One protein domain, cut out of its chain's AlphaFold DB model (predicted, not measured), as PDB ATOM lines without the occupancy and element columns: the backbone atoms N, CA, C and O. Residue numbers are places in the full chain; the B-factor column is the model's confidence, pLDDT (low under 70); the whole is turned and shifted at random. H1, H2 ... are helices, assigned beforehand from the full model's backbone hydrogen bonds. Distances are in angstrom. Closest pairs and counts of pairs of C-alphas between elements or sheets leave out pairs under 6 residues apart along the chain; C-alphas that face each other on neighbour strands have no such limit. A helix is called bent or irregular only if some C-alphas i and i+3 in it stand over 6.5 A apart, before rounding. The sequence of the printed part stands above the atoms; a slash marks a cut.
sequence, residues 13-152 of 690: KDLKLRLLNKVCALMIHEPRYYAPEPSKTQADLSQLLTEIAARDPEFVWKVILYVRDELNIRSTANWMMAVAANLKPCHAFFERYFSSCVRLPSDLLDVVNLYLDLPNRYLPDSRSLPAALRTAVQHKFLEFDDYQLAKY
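What this domain is: This is residues 13 to 152 of the 690 residues of the protein "TROVE domain containing protein" of Acanthamoeba castellanii str. Neff (UniProt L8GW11). H4 runs through the core of a rounded body of helices, with H3 and H5 packed beside it in a three-helix bundle and H6 crossing it on another side. The hairpin of H1 and H2 covers one end of the longest axis; toward the other end H7 packs on H5, and short H8 makes the far tip. The printed part has 140 residues with eight named helices, H1 to H8 in chain order, and no named strand; its class is all helix. It is compact, with a radius of gyration of the C-alphas of 14.3 A and spans of 44 by 34 by 30 A.

Where its parts are: H1 is residues 13 to 25, 18.4 A long, with C-alpha 13 at (165.687, 154.191, 140.185). H2 is residues 40 to 53, 19.7 A. H3 is residues 57 to 69, 19.0 A, and H4 residues 74 to 86, 18.9 A, with C-alpha 74 at (143.188, 159.025, 129.166). H5, residues 88 to 101, 18.7 A, is irregular: C-alphas 92 and 95 are 7.6 A apart. H6 is residues 105 to 116, 17.1 A, H7 residues 131 to 141, 15.3 A, and H8 residues 146 to 152, 10.1 A, with C-alpha 152 at (134.616, 163.394, 117.323).

How they stand to each other: H3, H4 and H5 form an up-and-down bundle, each running against the one before it. The hairpin of H3 and H4 has a shallow tilt of 18 degrees, with closest C-alphas Ile 64 and Ala 77 at 5.3 A. H5 touches H3 at Cys 90 and Pro 57, C-alphas 5.0 A apart. H6 touches H4 at a steep tilt of 47 degrees; their closest C-alphas, Tyr 115 and Ala 82, are 4.6 A apart. H1 and H2 form a hairpin at a tilt of 37 degrees, only just steep; their closest C-alphas are Leu 19 and Leu 48, 6.4 A. H2 touches H3 with residues 49 to 53 alone, closest at the C-alphas of Ala 53 and Val 60, 6.4 A. H7 touches H5 at a shallow tilt of 7 degrees, the same way, with closest C-alphas Lys 140 and Ser 99 at 5.7 A. H8 touches H6, closest at the C-alphas of Tyr 152 and Ser 106, 6.1 A. H1 and H8 are apart. Every O i to N i+4 pair is within hydrogen-bond range in H1, H2, H4, H6, H7 and H8; in H3 it is 8 of 9, and in H5 3 of 10, beside 7 of 11 O i to N i+3 pairs.

The domain as a whole: The two C-alphas farthest apart, those of Asp 14 and Asp 146, are 44.9 A apart. The printed part has no cut. The links H1 to H2 and H6 to H7 are long, 14 residues each. The mean pLDDT of the printed part is 89.3, and residue 28 is under 70.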
ATOM      1  N   LYS A  13     166.648 155.225 139.797       86.00
ATOM      2  CA  LYS A  13     165.687 154.191 140.185       86.00
ATOM      3  C   LYS A  13     164.637 154.732 141.160       86.00
ATOM      4  O   LYS A  13     163.449 154.509 140.935       86.00
ATOM      5  N   ASP A  14     165.048 155.496 142.174       82.62
ATOM      6  CA  ASP A  14     164.124 156.110 143.138       82.62
ATOM      7  C   ASP A  14     163.186 157.110 142.446       82.62
ATOM      8  O   ASP A  14     161.972 157.069 142.640       82.62
ATOM      9  N   LEU A  15     163.713 157.942 141.538       87.75
ATOM     10  CA  LEU A  15     162.888 158.868 140.750       87.75
ATOM     11  C   LEU A  15     161.842 158.129 139.903       87.75
ATOM     12  O   LEU A  15     160.672 158.522 139.882       87.75
ATOM     13  N   LYS A  16     162.242 157.044 139.227       89.62
ATOM     14  CA  LYS A  16     161.338 156.219 138.411       89.62
ATOM     15  C   LYS A  16     160.233 155.591 139.260       89.62
ATOM     16  O   LYS A  16     159.063 155.689 138.887       89.62
ATOM     17  N   LEU A  17     160.579 155.020 140.414       82.31
ATOM     18  CA  LEU A  17     159.609 154.464 141.359       82.31
ATOM     19  C   LEU A  17     158.655 155.546 141.869       82.31
ATOM     20  O   LEU A  17     157.441 155.383 141.774       82.31
ATOM     21  N   ARG A  18     159.164 156.704 142.307       81.31
ATOM     22  CA  ARG A  18     158.331 157.847 142.720       81.31
ATOM     23  C   ARG A  18     157.357 158.284 141.627       81.31
ATOM     24  O   ARG A  18     156.195 158.564 141.932       81.31
ATOM     25  N   LEU A  19     157.797 158.328 140.367       86.56
ATOM     26  CA  LEU A  19     156.924 158.654 139.241       86.56
ATOM     27  C   LEU A  19     155.822 157.603 139.073       86.56
ATOM     28  O   LEU A  19     154.653 157.985 139.024       86.56
ATOM     29  N   LEU A  20     156.166 156.309 139.027       84.44
ATOM     30  CA  LEU A  20     155.199 155.208 138.913       84.44
ATOM     31  C   LEU A  20     154.157 155.258 140.030       84.44
ATOM     32  O   LEU A  20     152.953 155.197 139.779       84.44
ATOM     33  N   ASN A  21     154.619 155.489 141.251       77.69
ATOM     34  CA  ASN A  21     153.794 155.612 142.440       77.69
ATOM     35  C   ASN A  21     152.778 156.747 142.306       77.69
ATOM     36  O   ASN A  21     151.583 156.542 142.541       77.69
ATOM     37  N   LYS A  22     153.239 157.932 141.883       79.88
ATOM     38  CA  LYS A  22     152.369 159.093 141.689       79.88
ATOM     39  C   LYS A  22     151.407 158.906 140.518       79.88
ATOM     40  O   LYS A  22     150.261 159.306 140.662       79.88
ATOM     41  N   VAL A  23     151.811 158.314 139.387       83.00
ATOM     42  CA  VAL A  23     150.889 158.128 138.246       83.00
ATOM     43  C   VAL A  23     149.848 157.044 138.504       83.00
ATOM     44  O   VAL A  23     148.703 157.196 138.087       83.00
ATOM     45  N   CYS A  24     150.194 155.987 139.237       77.44
ATOM     46  CA  CYS A  24     149.235 154.946 139.594       77.44
ATOM     47  C   CYS A  24     148.169 155.466 140.569       77.44
ATOM     48  O   CYS A  24     146.987 155.161 140.407       77.44
ATOM     49  N   ALA A  25     148.555 156.350 141.494       74.81
ATOM     50  CA  ALA A  25     147.625 157.066 142.367       74.81
ATOM     51  C   ALA A  25     146.559 157.878 141.593       74.81
ATOM     52  O   ALA A  25     145.467 158.129 142.107       74.81
ATOM     53  N   LEU A  26     146.822 158.248 140.333       75.75
ATOM     54  CA  LEU A  26     145.872 158.989 139.493       75.75
ATOM     55  C   LEU A  26     144.687 158.138 139.007       75.75
ATOM     56  O   LEU A  26     143.692 158.715 138.576       75.75
ATOM     57  N   MET A  27     144.738 156.797 139.115       71.12
ATOM     58  CA  MET A  27     143.573 155.919 138.858       71.12
ATOM     59  C   MET A  27     142.399 156.213 139.801       71.12
ATOM     60  O   MET A  27     141.245 155.878 139.520       71.12
ATOM     61  N   ILE A  28     142.711 156.821 140.941       69.19
ATOM     62  CA  ILE A  28     141.764 157.163 141.992       69.19
ATOM     63  C   ILE A  28     141.264 158.584 141.759       69.19
ATOM     64  O   ILE A  28     140.058 158.828 141.757       69.19
ATOM     65  N   HIS A  29     142.184 159.518 141.494       71.62
ATOM     66  CA  HIS A  29     141.819 160.892 141.192       71.62
ATOM     67  C   HIS A  29     142.814 161.618 140.283       71.62
ATOM     68  O   HIS A  29     143.976 161.834 140.624       71.62
ATOM     69  N   GLU A  30     142.298 162.136 139.171       74.12
ATOM     70  CA  GLU A  30     143.064 162.947 138.232       74.12
ATOM     71  C   GLU A  30     142.983 164.455 138.551       74.12
ATOM     72  O   GLU A  30     141.904 164.990 138.832       74.12
ATOM     73  N   PRO A  31     144.099 165.196 138.441       79.25
ATOM     74  CA  PRO A  31     144.096 166.648 138.412       79.25
ATOM     75  C   PRO A  31     143.174 167.229 137.336       79.25
ATOM     76  O   PRO A  31     142.972 166.673 136.255       79.25
ATOM     77  N   ARG A  32     142.673 168.443 137.579       82.12
ATOM     78  CA  ARG A  32     141.980 169.217 136.544       82.12
ATOM     79  C   ARG A  32     143.009 169.877 135.628       82.12
ATOM     80  O   ARG A  32     143.410 171.006 135.860       82.12
ATOM     81  N   TYR A  33     143.393 169.189 134.558       84.94
ATOM     82  CA  TYR A  33     144.427 169.640 133.609       84.94
ATOM     83  C   TYR A  33     144.134 170.928 132.828       84.94
ATOM     84  O   TYR A  33     145.031 171.461 132.196       84.94
ATOM     85  N   TYR A  34     142.906 171.443 132.897       81.00
ATOM     86  CA  TYR A  34     142.498 172.713 132.282       81.00
ATOM     87  C   TYR A  34     142.174 173.800 133.322       81.00
ATOM     88  O   TYR A  34     141.450 174.751 133.022       81.00
ATOM     89  N   ALA A  35     142.581 173.613 134.581       79.56
ATOM     90  CA  ALA A  35     142.426 174.645 135.599       79.56
ATOM     91  C   ALA A  35     143.376 175.827 135.307       79.56
ATOM     92  O   ALA A  35     144.451 175.592 134.761       79.56
ATOM     93  N   PRO A  36     143.002 177.072 135.664       73.75
ATOM     94  CA  PRO A  36     143.866 178.238 135.456       73.75
ATOM     95  C   PRO A  36     145.220 178.117 136.158       73.75
ATOM     96  O   PRO A  36     146.228 178.564 135.627       73.75
ATOM     97  N   GLU A  37     145.231 177.495 137.338       78.50
ATOM     98  CA  GLU A  37     146.436 177.258 138.125       78.50
ATOM     99  C   GLU A  37     146.710 175.755 138.228       78.50
ATOM    100  O   GLU A  37     145.772 174.980 138.477       78.50
ATOM    101  N   PRO A  38     147.973 175.325 138.039       79.00
ATOM    102  CA  PRO A  38     148.328 173.927 138.157       79.00
ATOM    103  C   PRO A  38     148.211 173.460 139.608       79.00
ATOM    104  O   PRO A  38     148.595 174.160 140.544       79.00
ATOM    105  N   SER A  39     147.699 172.247 139.814       81.94
ATOM    106  CA  SER A  39     147.670 171.653 141.150       81.94
ATOM    107  C   SER A  39     149.082 171.289 141.621       81.94
ATOM    108  O   SER A  39     149.964 171.019 140.805       81.94
ATOM    109  N   LYS A  40     149.281 171.171 142.942       81.12
ATOM    110  CA  LYS A  40     150.539 170.657 143.517       81.12
ATOM    111  C   LYS A  40     150.958 169.331 142.867       81.12
ATOM    112  O   LYS A  40     152.090 169.183 142.438       81.12
ATOM    113  N   THR A  41     150.012 168.410 142.672       79.94
ATOM    114  CA  THR A  41     150.254 167.133 141.979       79.94
ATOM    115  C   THR A  41     150.797 167.317 140.560       79.94
ATOM    116  O   THR A  41     151.670 166.564 140.144       79.94
ATOM    117  N   GLN A  42     150.292 168.295 139.800       85.75
ATOM    118  CA  GLN A  42     150.794 168.582 138.452       85.75
ATOM    119  C   GLN A  42     152.202 169.169 138.489       85.75
ATOM    120  O   GLN A  42     153.019 168.790 137.653       85.75
ATOM    121  N   ALA A  43     152.485 170.058 139.444       86.94
ATOM    122  CA  ALA A  43     153.818 170.619 139.636       86.94
ATOM    123  C   ALA A  43     154.836 169.518 139.982       86.94
ATOM    124  O   ALA A  43     155.822 169.366 139.263       86.94
ATOM    125  N   ASP A  44     154.535 168.683 140.982       85.19
ATOM    126  CA  ASP A  44     155.371 167.549 141.395       85.19
ATOM    127  C   ASP A  44     155.637 166.576 140.233       85.19
ATOM    128  O   ASP A  44     156.770 166.164 139.989       85.19
ATOM    129  N   LEU A  45     154.586 166.193 139.494       89.75
ATOM    130  CA  LEU A  45     154.719 165.301 138.339       89.75
ATOM    131  C   LEU A  45     155.550 165.945 137.231       89.75
ATOM    132  O   LEU A  45     156.395 165.279 136.643       89.75
ATOM    133  N   SER A  46     155.333 167.231 136.942       92.12
ATOM    134  CA  SER A  46     156.106 167.946 135.925       92.12
ATOM    135  C   SER A  46     157.586 168.016 136.295       92.12
ATOM    136  O   SER A  46     158.434 167.900 135.408       92.12
ATOM    137  N   GLN A  47     157.904 168.178 137.580       92.31
ATOM    138  CA  GLN A  47     159.275 168.153 138.077       92.31
ATOM    139  C   GLN A  47     159.905 166.768 137.884       92.31
ATOM    140  O   GLN A  47     160.928 166.667 137.210       92.31
ATOM    141  N   LEU A  48     159.257 165.699 138.363       92.25
ATOM    142  CA  LEU A  48     159.753 164.325 138.193       92.25
ATOM    143  C   LEU A  48     159.957 163.961 136.719       92.25
ATOM    144  O   LEU A  48     160.979 163.386 136.357       92.25
ATOM    145  N   LEU A  49     159.009 164.325 135.851       96.00
ATOM    146  CA  LEU A  49     159.122 164.094 134.409       96.00
ATOM    147  C   LEU A  49     160.321 164.829 133.807       96.00
ATOM    148  O   LEU A  49     160.983 164.279 132.934       96.00
ATOM    149  N   THR A  50     160.610 166.044 134.271       95.56
ATOM    150  CA  THR A  50     161.753 166.835 133.797       95.56
ATOM    151  C   THR A  50     163.076 166.218 134.251       95.56
ATOM    152  O   THR A  50     163.978 166.042 133.434       95.56
ATOM    153  N   GLU A  51     163.182 165.843 135.528       95.12
ATOM    154  CA  GLU A  51     164.381 165.216 136.097       95.12
ATOM    155  C   GLU A  51     164.683 163.860 135.448       95.12
ATOM    156  O   GLU A  51     165.827 163.579 135.089       95.12
ATOM    157  N   ILE A  52     163.650 163.039 135.234       96.00
ATOM    158  CA  ILE A  52     163.787 161.754 134.546       96.00
ATOM    159  C   ILE A  52     164.120 161.977 133.073       96.00
ATOM    160  O   ILE A  52     165.042 161.341 132.580       96.00
ATOM    161  N   ALA A  53     163.459 162.904 132.371       96.06
ATOM    162  CA  ALA A  53     163.747 163.166 130.958       96.06
ATOM    163  C   ALA A  53     165.189 163.621 130.698       96.06
ATOM    164  O   ALA A  53     165.711 163.394 129.608       96.06
ATOM    165  N   ALA A  54     165.837 164.255 131.680       94.62
ATOM    166  CA  ALA A  54     167.240 164.643 131.584       94.62
ATOM    167  C   ALA A  54     168.206 163.442 131.622       94.62
ATOM    168  O   ALA A  54     169.329 163.566 131.139       94.62
ATOM    169  N   ARG A  55     167.789 162.296 132.182       94.75
ATOM    170  CA  ARG A  55     168.632 161.100 132.373       94.75
ATOM    171  C   ARG A  55     168.186 159.905 131.519       94.75
ATOM    172  O   ARG A  55     169.020 159.231 130.931       94.75
ATOM    173  N   ASP A  56     166.881 159.660 131.441       95.56
ATOM    174  CA  ASP A  56     166.229 158.590 130.678       95.56
ATOM    175  C   ASP A  56     164.911 159.096 130.041       95.56
ATOM    176  O   ASP A  56     163.811 158.884 130.566       95.56
ATOM    177  N   PRO A  57     164.998 159.808 128.904       95.62
ATOM    178  CA  PRO A  57     163.829 160.341 128.200       95.62
ATOM    179  C   PRO A  57     162.896 159.288 127.591       95.62
ATOM    180  O   PRO A  57     161.718 159.581 127.371       95.62
ATOM    181  N   GLU A  58     163.376 158.075 127.307       95.75
ATOM    182  CA  GLU A  58     162.518 157.002 126.787       95.75
ATOM    183  C   GLU A  58     161.566 156.495 127.873       95.75
ATOM    184  O   GLU A  58     160.390 156.241 127.599       95.75
ATOM    185  N   PHE A  59     162.037 156.402 129.123       96.00
ATOM    186  CA  PHE A  59     161.206 155.974 130.246       96.00
ATOM    187  C   PHE A  59     159.963 156.849 130.432       96.00
ATOM    188  O   PHE A  59     158.888 156.325 130.714       96.00
ATOM    189  N   VAL A  60     160.052 158.158 130.175       97.38
ATOM    190  CA  VAL A  60     158.877 159.049 130.199       97.38
ATOM    191  C   VAL A  60     157.787 158.561 129.239       97.38
ATOM    192  O   VAL A  60     156.619 158.477 129.619       97.38
ATOM    193  N   TRP A  61     158.152 158.179 128.014       96.88
ATOM    194  CA  TRP A  61     157.206 157.645 127.032       96.88
ATOM    195  C   TRP A  61     156.670 156.266 127.396       96.88
ATOM    196  O   TRP A  61     155.485 156.002 127.189       96.88
ATOM    197  N   LYS A  62     157.509 155.410 127.984       96.19
ATOM    198  CA  LYS A  62     157.084 154.106 128.504       96.19
ATOM    199  C   LYS A  62     156.033 154.263 129.605       96.19
ATOM    200  O   LYS A  62     155.009 153.585 129.558       96.19
ATOM    201  N   VAL A  63     156.215 155.218 130.521       95.38
ATOM    202  CA  VAL A  63     155.208 155.548 131.544       95.38
ATOM    203  C   VAL A  63     153.940 156.119 130.907       95.38
ATOM    204  O   VAL A  63     152.848 155.723 131.294       95.38
ATOM    205  N   ILE A  64     154.036 156.999 129.904       96.69
ATOM    206  CA  ILE A  64     152.852 157.512 129.183       96.69
ATOM    207  C   ILE A  64     152.047 156.362 128.564       96.69
ATOM    208  O   ILE A  64     150.822 156.319 128.710       96.69
ATOM    209  N   LEU A  65     152.728 155.431 127.889       94.75
ATOM    210  CA  LEU A  65     152.096 154.255 127.300       94.75
ATOM    211  C   LEU A  65     151.455 153.389 128.383       94.75
ATOM    212  O   LEU A  65     150.293 153.027 128.256       94.75
ATOM    213  N   TYR A  66     152.167 153.130 129.477       91.56
ATOM    214  CA  TYR A  66     151.655 152.384 130.621       91.56
ATOM    215  C   TYR A  66     150.384 153.012 131.215       91.56
ATOM    216  O   TYR A  66     149.373 152.335 131.398       91.56
ATOM    217  N   VAL A  67     150.388 154.329 131.437       90.81
ATOM    218  CA  VAL A  67     149.228 155.087 131.930       90.81
ATOM    219  C   VAL A  67     148.040 154.956 130.969       90.81
ATOM    220  O   VAL A  67     146.892 154.830 131.400       90.81
ATOM    221  N   ARG A  68     148.291 154.951 129.656       91.06
ATOM    222  CA  ARG A  68     147.243 154.862 128.634       91.06
ATOM    223  C   ARG A  68     146.701 153.445 128.431       91.06
ATOM    224  O   ARG A  68     145.489 153.283 128.245       91.06
ATOM    225  N   ASP A  69     147.576 152.449 128.406       86.31
ATOM    226  CA  ASP A  69     147.289 151.057 128.039       86.31
ATOM    227  C   ASP A  69     146.896 150.210 129.230       86.31
ATOM    228  O   ASP A  69     145.857 149.544 129.179       86.31
ATOM    229  N   GLU A  70     147.688 150.280 130.293       83.06
ATOM    230  CA  GLU A  70     147.499 149.459 131.476       83.06
ATOM    231  C   GLU A  70     146.594 150.168 132.471       83.06
ATOM    232  O   GLU A  70     145.562 149.623 132.853       83.06
ATOM    233  N   LEU A  71     146.891 151.414 132.842       81.19
ATOM    234  CA  LEU A  71     146.060 152.130 133.820       81.19
ATOM    235  C   LEU A  71     144.746 152.654 133.217       81.19
ATOM    236  O   LEU A  71     143.822 153.006 133.945       81.19
ATOM    237  N   ASN A  72     144.651 152.697 131.885       83.38
ATOM    238  CA  ASN A  72     143.501 153.208 131.135       83.38
ATOM    239  C   ASN A  72     143.119 154.665 131.490       83.38
ATOM    240  O   ASN A  72     141.960 155.069 131.374       83.38
ATOM    241  N   ILE A  73     144.104 155.486 131.874       84.75
ATOM    242  CA  ILE A  73     143.901 156.884 132.269       84.75
ATOM    243  C   ILE A  73     144.176 157.809 131.079       84.75
ATOM    244  O   ILE A  73     145.309 158.178 130.765       84.75
ATOM    245  N   ARG A  74     143.106 158.208 130.389       90.69
ATOM    246  CA  ARG A  74     143.188 159.025 129.166       90.69
ATOM    247  C   ARG A  74     143.710 160.446 129.418       90.69
ATOM    248  O   ARG A  74     144.559 160.917 128.668       90.69
ATOM    249  N   SER A  75     143.168 161.153 130.409       90.75
ATOM    250  CA  SER A  75     143.444 162.585 130.631       90.75
ATOM    251  C   SER A  75     144.893 162.818 131.036       90.75
ATOM    252  O   SER A  75     145.580 163.633 130.423       90.75
ATOM    253  N   THR A  76     145.355 162.048 132.018       91.12
ATOM    254  CA  THR A  76     146.739 162.042 132.489       91.12
ATOM    255  C   THR A  76     147.717 161.728 131.362       91.12
ATOM    256  O   THR A  76     148.651 162.499 131.156       91.12
ATOM    257  N   ALA A  77     147.490 160.660 130.586       95.38
ATOM    258  CA  ALA A  77     148.364 160.319 129.462       95.38
ATOM    259  C   ALA A  77     148.453 161.467 128.441       95.38
ATOM    260  O   ALA A  77     149.546 161.823 128.003       95.38
ATOM    261  N   ASN A  78     147.322 162.102 128.109       96.38
ATOM    262  CA  ASN A  78     147.298 163.242 127.188       96.38
ATOM    263  C   ASN A  78     148.067 164.456 127.734       96.38
ATOM    264  O   ASN A  78     148.773 165.125 126.979       96.38
ATOM    265  N   TRP A  79     147.964 164.732 129.035       95.62
ATOM    266  CA  TRP A  79     148.733 165.800 129.674       95.62
ATOM    267  C   TRP A  79     150.230 165.481 129.720       95.62
ATOM    268  O   TRP A  79     151.040 166.325 129.346       95.62
ATOM    269  N   MET A  80     150.610 164.256 130.084       96.50
ATOM    270  CA  MET A  80     152.011 163.834 130.084       96.50
ATOM    271  C   MET A  80     152.622 163.877 128.675       96.50
ATOM    272  O   MET A  80     153.769 164.289 128.537       96.50
ATOM    273  N   MET A  81     151.866 163.546 127.617       97.25
ATOM    274  CA  MET A  81     152.304 163.738 126.224       97.25
ATOM    275  C   MET A  81     152.559 165.213 125.890       97.25
ATOM    276  O   MET A  81     153.529 165.530 125.203       97.25
ATOM    277  N   ALA A  82     151.718 166.125 126.386       96.06
ATOM    278  CA  ALA A  82     151.941 167.560 126.230       96.06
ATOM    279  C   ALA A  82     153.209 168.022 126.972       96.06
ATOM    280  O   ALA A  82     154.010 168.763 126.405       96.06
ATOM    281  N   VAL A  83     153.444 167.537 128.196       95.62
ATOM    282  CA  VAL A  83     154.688 167.802 128.941       95.62
ATOM    283  C   VAL A  83     155.898 167.234 128.193       95.62
ATOM    284  O   VAL A  83     156.866 167.956 127.976       95.62
ATOM    285  N   ALA A  84     155.831 165.997 127.693       96.88
ATOM    286  CA  ALA A  84     156.893 165.386 126.891       96.88
ATOM    287  C   ALA A  84     157.179 166.170 125.596       96.88
ATOM    288  O   ALA A  84     158.331 166.280 125.186       96.88
ATOM    289  N   ALA A  85     156.169 166.794 124.977       96.00
ATOM    290  CA  ALA A  85     156.370 167.706 123.845       96.00
ATOM    291  C   ALA A  85     157.145 168.969 124.226       96.00
ATOM    292  O   ALA A  85     157.836 169.548 123.385       96.00
ATOM    293  N   ASN A  86     157.060 169.391 125.485       95.50
ATOM    294  CA  ASN A  86     157.809 170.522 126.011       95.50
ATOM    295  C   ASN A  86     159.250 170.159 126.427       95.50
ATOM    296  O   ASN A  86     160.090 171.047 126.551       95.50
ATOM    297  N   LEU A  87     159.557 168.871 126.594       95.19
ATOM    298  CA  LEU A  87     160.875 168.373 126.987       95.19
ATOM    299  C   LEU A  87     161.666 167.921 125.750       95.19
ATOM    300  O   LEU A  87     161.400 166.863 125.184       95.19
ATOM    301  N   LYS A  88     162.667 168.710 125.331       94.19
ATOM    302  CA  LYS A  88     163.487 168.420 124.135       94.19
ATOM    303  C   LYS A  88     164.091 166.999 124.110       94.19
ATOM    304  O   LYS A  88     164.018 166.383 123.049       94.19
ATOM    305  N   PRO A  89     164.626 166.436 125.218       95.06
ATOM    306  CA  PRO A  89     165.158 165.066 125.219       95.06
ATOM    307  C   PRO A  89     164.134 163.997 124.801       95.06
ATOM    308  O   PRO A  89     164.489 163.006 124.170       95.06
ATOM    309  N   CYS A  90     162.845 164.221 125.075       95.75
ATOM    310  CA  CYS A  90     161.774 163.284 124.740       95.75
ATOM    311  C   CYS A  90     161.414 163.278 123.244       95.75
ATOM    312  O   CYS A  90     160.674 162.396 122.804       95.75
ATOM    313  N   HIS A  91     161.902 164.244 122.450       94.00
ATOM    314  CA  HIS A  91     161.528 164.409 121.036       94.00
ATOM    315  C   HIS A  91     161.943 163.214 120.170       94.00
ATOM    316  O   HIS A  91     161.208 162.853 119.254       94.00
ATOM    317  N   ALA A  92     163.058 162.558 120.503       92.19
ATOM    318  CA  ALA A  92     163.588 161.411 119.762       92.19
ATOM    319  C   ALA A  92     162.654 160.184 119.752       92.19
ATOM    320  O   ALA A  92     162.763 159.341 118.867       92.19
ATOM    321  N   PHE A  93     161.718 160.094 120.702       93.00
ATOM    322  CA  PHE A  93     160.854 158.925 120.898       93.00
ATOM    323  C   PHE A  93     159.396 159.157 120.467       93.00
ATOM    324  O   PHE A  93     158.581 158.239 120.542       93.00
ATOM    325  N   PHE A  94     159.058 160.356 119.972       89.31
ATOM    326  CA  PHE A  94     157.694 160.695 119.543       89.31
ATOM    327  C   PHE A  94     157.143 159.716 118.508       89.31
ATOM    328  O   PHE A  94     156.051 159.189 118.697       89.31
ATOM    329  N   GLU A  95     157.891 159.453 117.432       85.69
ATOM    330  CA  GLU A  95     157.427 158.581 116.343       85.69
ATOM    331  C   GLU A  95     157.126 157.160 116.839       85.69
ATOM    332  O   GLU A  95     156.193 156.522 116.363       85.69
ATOM    333  N   ARG A  96     157.882 156.685 117.836       88.69
ATOM    334  CA  ARG A  96     157.757 155.325 118.363       88.69
ATOM    335  C   ARG A  96     156.522 155.128 119.241       88.69
ATOM    336  O   ARG A  96     155.907 154.071 119.172       88.69
ATOM    337  N   TYR A  97     156.179 156.110 120.076       93.81
ATOM    338  CA  TYR A  97     155.157 155.935 121.120       93.81
ATOM    339  C   TYR A  97     153.871 156.732 120.886       93.81
ATOM    340  O   TYR A  97     152.803 156.308 121.325       93.81
ATOM    341  N   PHE A  98     153.931 157.880 120.203       94.50
ATOM    342  CA  PHE A  98     152.793 158.801 120.109       94.50
ATOM    343  C   PHE A  98     151.566 158.156 119.453       94.50
ATOM    344  O   PHE A  98     150.463 158.262 119.994       94.50
ATOM    345  N   SER A  99     151.748 157.451 118.328       91.00
ATOM    346  CA  SER A  99     150.635 156.804 117.621       91.00
ATOM    347  C   SER A  99     149.953 155.717 118.453       91.00
ATOM    348  O   SER A  99     148.742 155.542 118.330       91.00
ATOM    349  N   SER A 100     150.686 155.025 119.328       91.38
ATOM    350  CA  SER A 100     150.132 153.997 120.220       91.38
ATOM    351  C   SER A 100     149.358 154.607 121.393       91.38
ATOM    352  O   SER A 100     148.322 154.085 121.800       91.38
ATOM    353  N   CYS A 101     149.815 155.753 121.906       94.00
ATOM    354  CA  CYS A 101     149.161 156.453 123.015       94.00
ATOM    355  C   CYS A 101     147.878 157.194 122.581       94.00
ATOM    356  O   CYS A 101     146.886 157.258 123.320       94.00
ATOM    357  N   VAL A 102     147.872 157.765 121.376       94.44
ATOM    358  CA  VAL A 102     146.718 158.477 120.814       94.44
ATOM    359  C   VAL A 102     145.782 157.470 120.148       94.44
ATOM    360  O   VAL A 102     146.129 156.871 119.139       94.44
ATOM    361  N   ARG A 103     144.558 157.305 120.666       90.50
ATOM    362  CA  ARG A 103     143.586 156.339 120.106       90.50
ATOM    363  C   ARG A 103     142.396 156.992 119.418       90.50
ATOM    364  O   ARG A 103     141.747 156.357 118.597       90.50
ATOM    365  N   LEU A 104     142.075 158.236 119.774       92.50
ATOM    366  CA  LEU A 104     140.891 158.949 119.288       92.50
ATOM    367  C   LEU A 104     141.278 160.305 118.677       92.50
ATOM    368  O   LEU A 104     142.185 160.954 119.198       92.50
ATOM    369  N   PRO A 105     140.528 160.842 117.696       93.81
ATOM    370  CA  PRO A 105     140.750 162.207 117.207       93.81
ATOM    371  C   PRO A 105     140.650 163.273 118.312       93.81
ATOM    372  O   PRO A 105     141.321 164.303 118.267       93.81
ATOM    373  N   SER A 106     139.841 163.029 119.350       91.62
ATOM    374  CA  SER A 106     139.786 163.911 120.519       91.62
ATOM    375  C   SER A 106     141.041 163.858 121.396       91.62
ATOM    376  O   SER A 106     141.257 164.798 122.152       91.62
ATOM    377  N   ASP A 107     141.848 162.793 121.322       94.25
ATOM    378  CA  ASP A 107     143.149 162.715 122.003       94.25
ATOM    379  C   ASP A 107     144.130 163.705 121.370       94.25
ATOM    380  O   ASP A 107     144.732 164.486 122.098       94.25
ATOM    381  N   LEU A 108     144.197 163.777 120.030       93.56
ATOM    382  CA  LEU A 108     145.009 164.788 119.333       93.56
ATOM    383  C   LEU A 108     144.640 166.209 119.768       93.56
ATOM    384  O   LEU A 108     145.512 167.019 120.079       93.56
ATOM    385  N   LEU A 109     143.338 166.509 119.798       93.19
ATOM    386  CA  LEU A 109     142.852 167.814 120.241       93.19
ATOM    387  C   LEU A 109     143.213 168.088 121.699       93.19
ATOM    388  O   LEU A 109     143.644 169.197 122.000       93.19
ATOM    389  N   ASP A 110     143.026 167.120 122.600       93.50
ATOM    390  CA  ASP A 110     143.393 167.283 124.010       93.50
ATOM    391  C   ASP A 110     144.895 167.552 124.147       93.50
ATOM    392  O   ASP A 110     145.249 168.555 124.750       93.50
ATOM    393  N   VAL A 111     145.770 166.732 123.555       95.38
ATOM    394  CA  VAL A 111     147.234 166.891 123.677       95.38
ATOM    395  C   VAL A 111     147.689 168.256 123.165       95.38
ATOM    396  O   VAL A 111     148.468 168.937 123.827       95.38
ATOM    397  N   VAL A 112     147.183 168.693 122.007       94.56
ATOM    398  CA  VAL A 112     147.558 169.994 121.437       94.56
ATOM    399  C   VAL A 112     147.020 171.151 122.277       94.56
ATOM    400  O   VAL A 112     147.757 172.104 122.507       94.56
ATOM    401  N   ASN A 113     145.773 171.089 122.757       93.12
ATOM    402  CA  ASN A 113     145.236 172.132 123.639       93.12
ATOM    403  C   ASN A 113     146.003 172.184 124.966       93.12
ATOM    404  O   ASN A 113     146.415 173.259 125.377       93.12
ATOM    405  N   LEU A 114     146.262 171.029 125.584       93.31
ATOM    406  CA  LEU A 114     147.036 170.930 126.820       93.31
ATOM    407  C   LEU A 114     148.437 171.503 126.640       93.31
ATOM    408  O   LEU A 114     148.875 172.258 127.494       93.31
ATOM    409  N   TYR A 115     149.111 171.211 125.521       93.75
ATOM    410  CA  TYR A 115     150.411 171.811 125.228       93.75
ATOM    411  C   TYR A 115     150.317 173.337 125.132       93.75
ATOM    412  O   TYR A 115     151.145 174.030 125.711       93.75
ATOM    413  N   LEU A 116     149.315 173.872 124.426       91.12
ATOM    414  CA  LEU A 116     149.142 175.321 124.276       91.12
ATOM    415  C   LEU A 116     148.832 176.025 125.605       91.12
ATOM    416  O   LEU A 116     149.242 177.171 125.780       91.12
ATOM    417  N   ASP A 117     148.165 175.331 126.522       88.94
ATOM    418  CA  ASP A 117     147.814 175.825 127.853       88.94
ATOM    419  C   ASP A 117     148.951 175.633 128.886       88.94
ATOM    420  O   ASP A 117     148.824 176.094 130.020       88.94
ATOM    421  N   LEU A 118     150.074 174.981 128.534       88.44
ATOM    422  CA  LEU A 118     151.200 174.812 129.462       88.44
ATOM    423  C   LEU A 118     151.836 176.173 129.818       88.44
ATOM    424  O   LEU A 118     152.184 176.932 128.906       88.44
ATOM    425  N   PRO A 119     152.086 176.453 131.115       82.56
ATOM    426  CA  PRO A 119     152.628 177.740 131.558       82.56
ATOM    427  C   PRO A 119     154.094 177.940 131.148       82.56
ATOM    428  O   PRO A 119     154.478 179.021 130.718       82.56
ATOM    429  N   ASN A 120     154.908 176.882 131.215       84.06
ATOM    430  CA  ASN A 120     156.364 176.954 131.048       84.06
ATOM    431  C   ASN A 120     156.814 176.406 129.689       84.06
ATOM    432  O   ASN A 120     157.650 175.502 129.616       84.06
ATOM    433  N   ARG A 121     156.222 176.895 128.594       90.31
ATOM    434  CA  ARG A 121     156.618 176.443 127.254       90.31
ATOM    435  C   ARG A 121     158.000 176.946 126.862       90.31
ATOM    436  O   ARG A 121     158.302 178.122 127.020       90.31
ATOM    437  N   TYR A 122     158.805 176.070 126.256       88.75
ATOM    438  CA  TYR A 122     160.114 176.470 125.720       88.75
ATOM    439  C   TYR A 122     160.008 177.320 124.441       88.75
ATOM    440  O   TYR A 122     160.985 177.947 124.036       88.75
ATOM    441  N   LEU A 123     158.853 177.299 123.762       87.56
ATOM    442  CA  LEU A 123     158.609 178.112 122.575       87.56
ATOM    443  C   LEU A 123     158.006 179.472 122.968       87.56
ATOM    444  O   LEU A 123     157.011 179.486 123.692       87.56
ATOM    445  N   PRO A 124     158.547 180.594 122.455       77.06
ATOM    446  CA  PRO A 124     158.144 181.939 122.872       77.06
ATOM    447  C   PRO A 124     156.771 182.354 122.326       77.06
ATOM    448  O   PRO A 124     156.033 183.085 122.982       77.06
ATOM    449  N   ASP A 125     156.397 181.887 121.129       82.81
ATOM    450  CA  ASP A 125     155.077 182.165 120.568       82.81
ATOM    451  C   ASP A 125     154.026 181.253 121.205       82.81
ATOM    452  O   ASP A 125     154.022 180.031 120.999       82.81
ATOM    453  N   SER A 126     153.071 181.875 121.900       76.12
ATOM    454  CA  SER A 126     151.932 181.211 122.532       76.12
ATOM    455  C   SER A 126     151.090 180.362 121.565       76.12
ATOM    456  O   SER A 126     150.368 179.457 121.989       76.12
ATOM    457  N   ARG A 127     151.197 180.582 120.252       80.62
ATOM    458  CA  ARG A 127     150.477 179.813 119.231       80.62
ATOM    459  C   ARG A 127     151.317 178.724 118.579       80.62
ATOM    460  O   ARG A 127     150.750 177.900 117.864       80.62
ATOM    461  N   SER A 128     152.618 178.656 118.816       87.81
ATOM    462  CA  SER A 128     153.506 177.700 118.149       87.81
ATOM    463  C   SER A 128     153.405 176.272 118.720       87.81
ATOM    464  O   SER A 128     152.885 176.054 119.816       87.81
ATOM    465  N   LEU A 129     153.839 175.274 117.935       92.06
ATOM    466  CA  LEU A 129     153.968 173.865 118.353       92.06
ATOM    467  C   LEU A 129     155.373 173.348 118.031       92.06
ATOM    468  O   LEU A 129     155.889 173.706 116.966       92.06
ATOM    469  N   PRO A 130     155.932 172.446 118.857       93.75
ATOM    470  CA  PRO A 130     157.149 171.706 118.563       93.75
ATOM    471  C   PRO A 130     157.032 170.974 117.230       93.75
ATOM    472  O   PRO A 130     155.970 170.436 116.907       93.75
ATOM    473  N   ALA A 131     158.126 170.926 116.468       92.31
ATOM    474  CA  ALA A 131     158.158 170.209 115.195       92.31
ATOM    475  C   ALA A 131     157.805 168.723 115.384       92.31
ATOM    476  O   ALA A 131     156.941 168.222 114.673       92.31
ATOM    477  N   ALA A 132     158.367 168.073 116.413       92.50
ATOM    478  CA  ALA A 132     158.074 166.680 116.754       92.50
ATOM    479  C   ALA A 132     156.571 166.433 116.987       92.50
ATOM    480  O   ALA A 132     155.996 165.526 116.391       92.50
ATOM    481  N   LEU A 133     155.909 167.288 117.781       94.25
ATOM    482  CA  LEU A 133     154.467 167.186 118.022       94.25
ATOM    483  C   LEU A 133     153.659 167.431 116.740       94.25
ATOM    484  O   LEU A 133     152.694 166.721 116.482       94.25
ATOM    485  N   ARG A 134     154.048 168.416 115.920       93.94
ATOM    486  CA  ARG A 134     153.364 168.713 114.653       93.94
ATOM    487  C   ARG A 134     153.412 167.517 113.702       93.94
ATOM    488  O   ARG A 134     152.363 167.111 113.213       93.94
ATOM    489  N   THR A 135     154.596 166.946 113.488       92.69
ATOM    490  CA  THR A 135     154.797 165.784 112.613       92.69
ATOM    491  C   THR A 135     154.060 164.555 113.137       92.69
ATOM    492  O   THR A 135     153.361 163.893 112.376       92.69
ATOM    493  N   ALA A 136     154.118 164.292 114.446       92.50
ATOM    494  CA  ALA A 136     153.404 163.168 115.048       92.50
ATOM    495  C   ALA A 136     151.876 163.301 114.906       92.50
ATOM    496  O   ALA A 136     151.196 162.334 114.573       92.50
ATOM    497  N   VAL A 137     151.328 164.512 115.087       93.06
ATOM    498  CA  VAL A 137     149.901 164.795 114.858       93.06
ATOM    499  C   VAL A 137     149.526 164.594 113.389       93.06
ATOM    500  O   VAL A 137     148.475 164.019 113.122       93.06
ATOM    501  N   GLN A 138     150.361 165.048 112.447       92.69
ATOM    502  CA  GLN A 138     150.124 164.857 111.012       92.69
ATOM    503  C   GLN A 138     150.077 163.372 110.646       92.69
ATOM    504  O   GLN A 138     149.118 162.943 110.016       92.69
ATOM    505  N   HIS A 139     151.070 162.591 111.079       91.88
ATOM    506  CA  HIS A 139     151.130 161.156 110.797       91.88
ATOM    507  C   HIS A 139     149.942 160.424 111.416       91.88
ATOM    508  O   HIS A 139     149.242 159.692 110.724       91.88
ATOM    509  N   LYS A 140     149.650 160.687 112.696       93.06
ATOM    510  CA  LYS A 140     148.546 160.017 113.384       93.06
ATOM    511  C   LYS A 140     147.178 160.378 112.804       93.06
ATOM    512  O   LYS A 140     146.253 159.579 112.887       93.06
ATOM    513  N   PHE A 141     147.028 161.567 112.222       93.38
ATOM    514  CA  PHE A 141     145.775 161.961 111.582       93.38
ATOM    515  C   PHE A 141     145.401 161.035 110.414       93.38
ATOM    516  O   PHE A 141     144.219 160.755 110.236       93.38
ATOM    517  N   LEU A 142     146.394 160.531 109.672       92.19
ATOM    518  CA  LEU A 142     146.201 159.624 108.533       92.19
ATOM    519  C   LEU A 142     145.642 158.255 108.942       92.19
ATOM    520  O   LEU A 142     145.071 157.560 108.112       92.19
ATOM    521  N   GLU A 143     145.797 157.871 110.211       92.50
ATOM    522  CA  GLU A 143     145.319 156.588 110.735       92.50
ATOM    523  C   GLU A 143     143.826 156.612 111.123       92.50
ATOM    524  O   GLU A 143     143.276 155.566 111.462       92.50
ATOM    525  N   PHE A 144     143.166 157.779 111.133       93.31
ATOM    526  CA  PHE A 144     141.753 157.873 111.511       93.31
ATOM    527  C   PHE A 144     140.821 157.714 110.316       93.31
ATOM    528  O   PHE A 144     140.948 158.418 109.316       93.31
ATOM    529  N   ASP A 145     139.811 156.864 110.482       91.31
ATOM    530  CA  ASP A 145     138.753 156.700 109.492       91.31
ATOM    531  C   ASP A 145     137.717 157.848 109.532       91.31
ATOM    532  O   ASP A 145     137.612 158.632 110.490       91.31
ATOM    533  N   ASP A 146     136.908 157.936 108.474       90.56
ATOM    534  CA  ASP A 146     135.858 158.949 108.330       90.56
ATOM    535  C   ASP A 146     134.832 158.906 109.471       90.56
ATOM    536  O   ASP A 146     134.335 159.951 109.907       90.56
ATOM    537  N   TYR A 147     134.525 157.715 109.995       89.56
ATOM    538  CA  TYR A 147     133.573 157.541 111.088       89.56
ATOM    539  C   TYR A 147     134.107 158.138 112.398       89.56
ATOM    540  O   TYR A 147     133.392 158.878 113.085       89.56
ATOM    541  N   GLN A 148     135.367 157.879 112.742       90.38
ATOM    542  CA  GLN A 148     136.048 158.439 113.901       90.38
ATOM    543  C   GLN A 148     136.112 159.962 113.783       90.38
ATOM    544  O   GLN A 148     135.697 160.676 114.706       90.38
ATOM    545  N   LEU A 149     136.559 160.486 112.641       92.38
ATOM    546  CA  LEU A 149     136.618 161.929 112.409       92.38
ATOM    547  C   LEU A 149     135.231 162.575 112.538       92.38
ATOM    548  O   LEU A 149     135.100 163.623 113.179       92.38
ATOM    549  N   ALA A 150     134.177 161.932 112.028       89.38
ATOM    550  CA  ALA A 150     132.809 162.431 112.131       89.38
ATOM    551  C   ALA A 150     132.290 162.423 113.575       89.38
ATOM    552  O   ALA A 150     131.771 163.432 114.060       89.38
ATOM    553  N   LYS A 151     132.473 161.307 114.292       85.81
ATOM    554  CA  LYS A 151     132.028 161.109 115.681       85.81
ATOM    555  C   LYS A 151     132.632 162.126 116.642       85.81
ATOM    556  O   LYS A 151     131.956 162.599 117.563       85.81
ATOM    557  N   TYR A 152     133.900 162.472 116.445       87.62
ATOM    558  CA  TYR A 152     134.616 163.394 117.323       87.62
ATOM    559  C   TYR A 152     134.606 164.851 116.827       87.62
ATOM    560  O   TYR A 152     135.025 165.747 117.565       87.62
TER     561      TYR A 152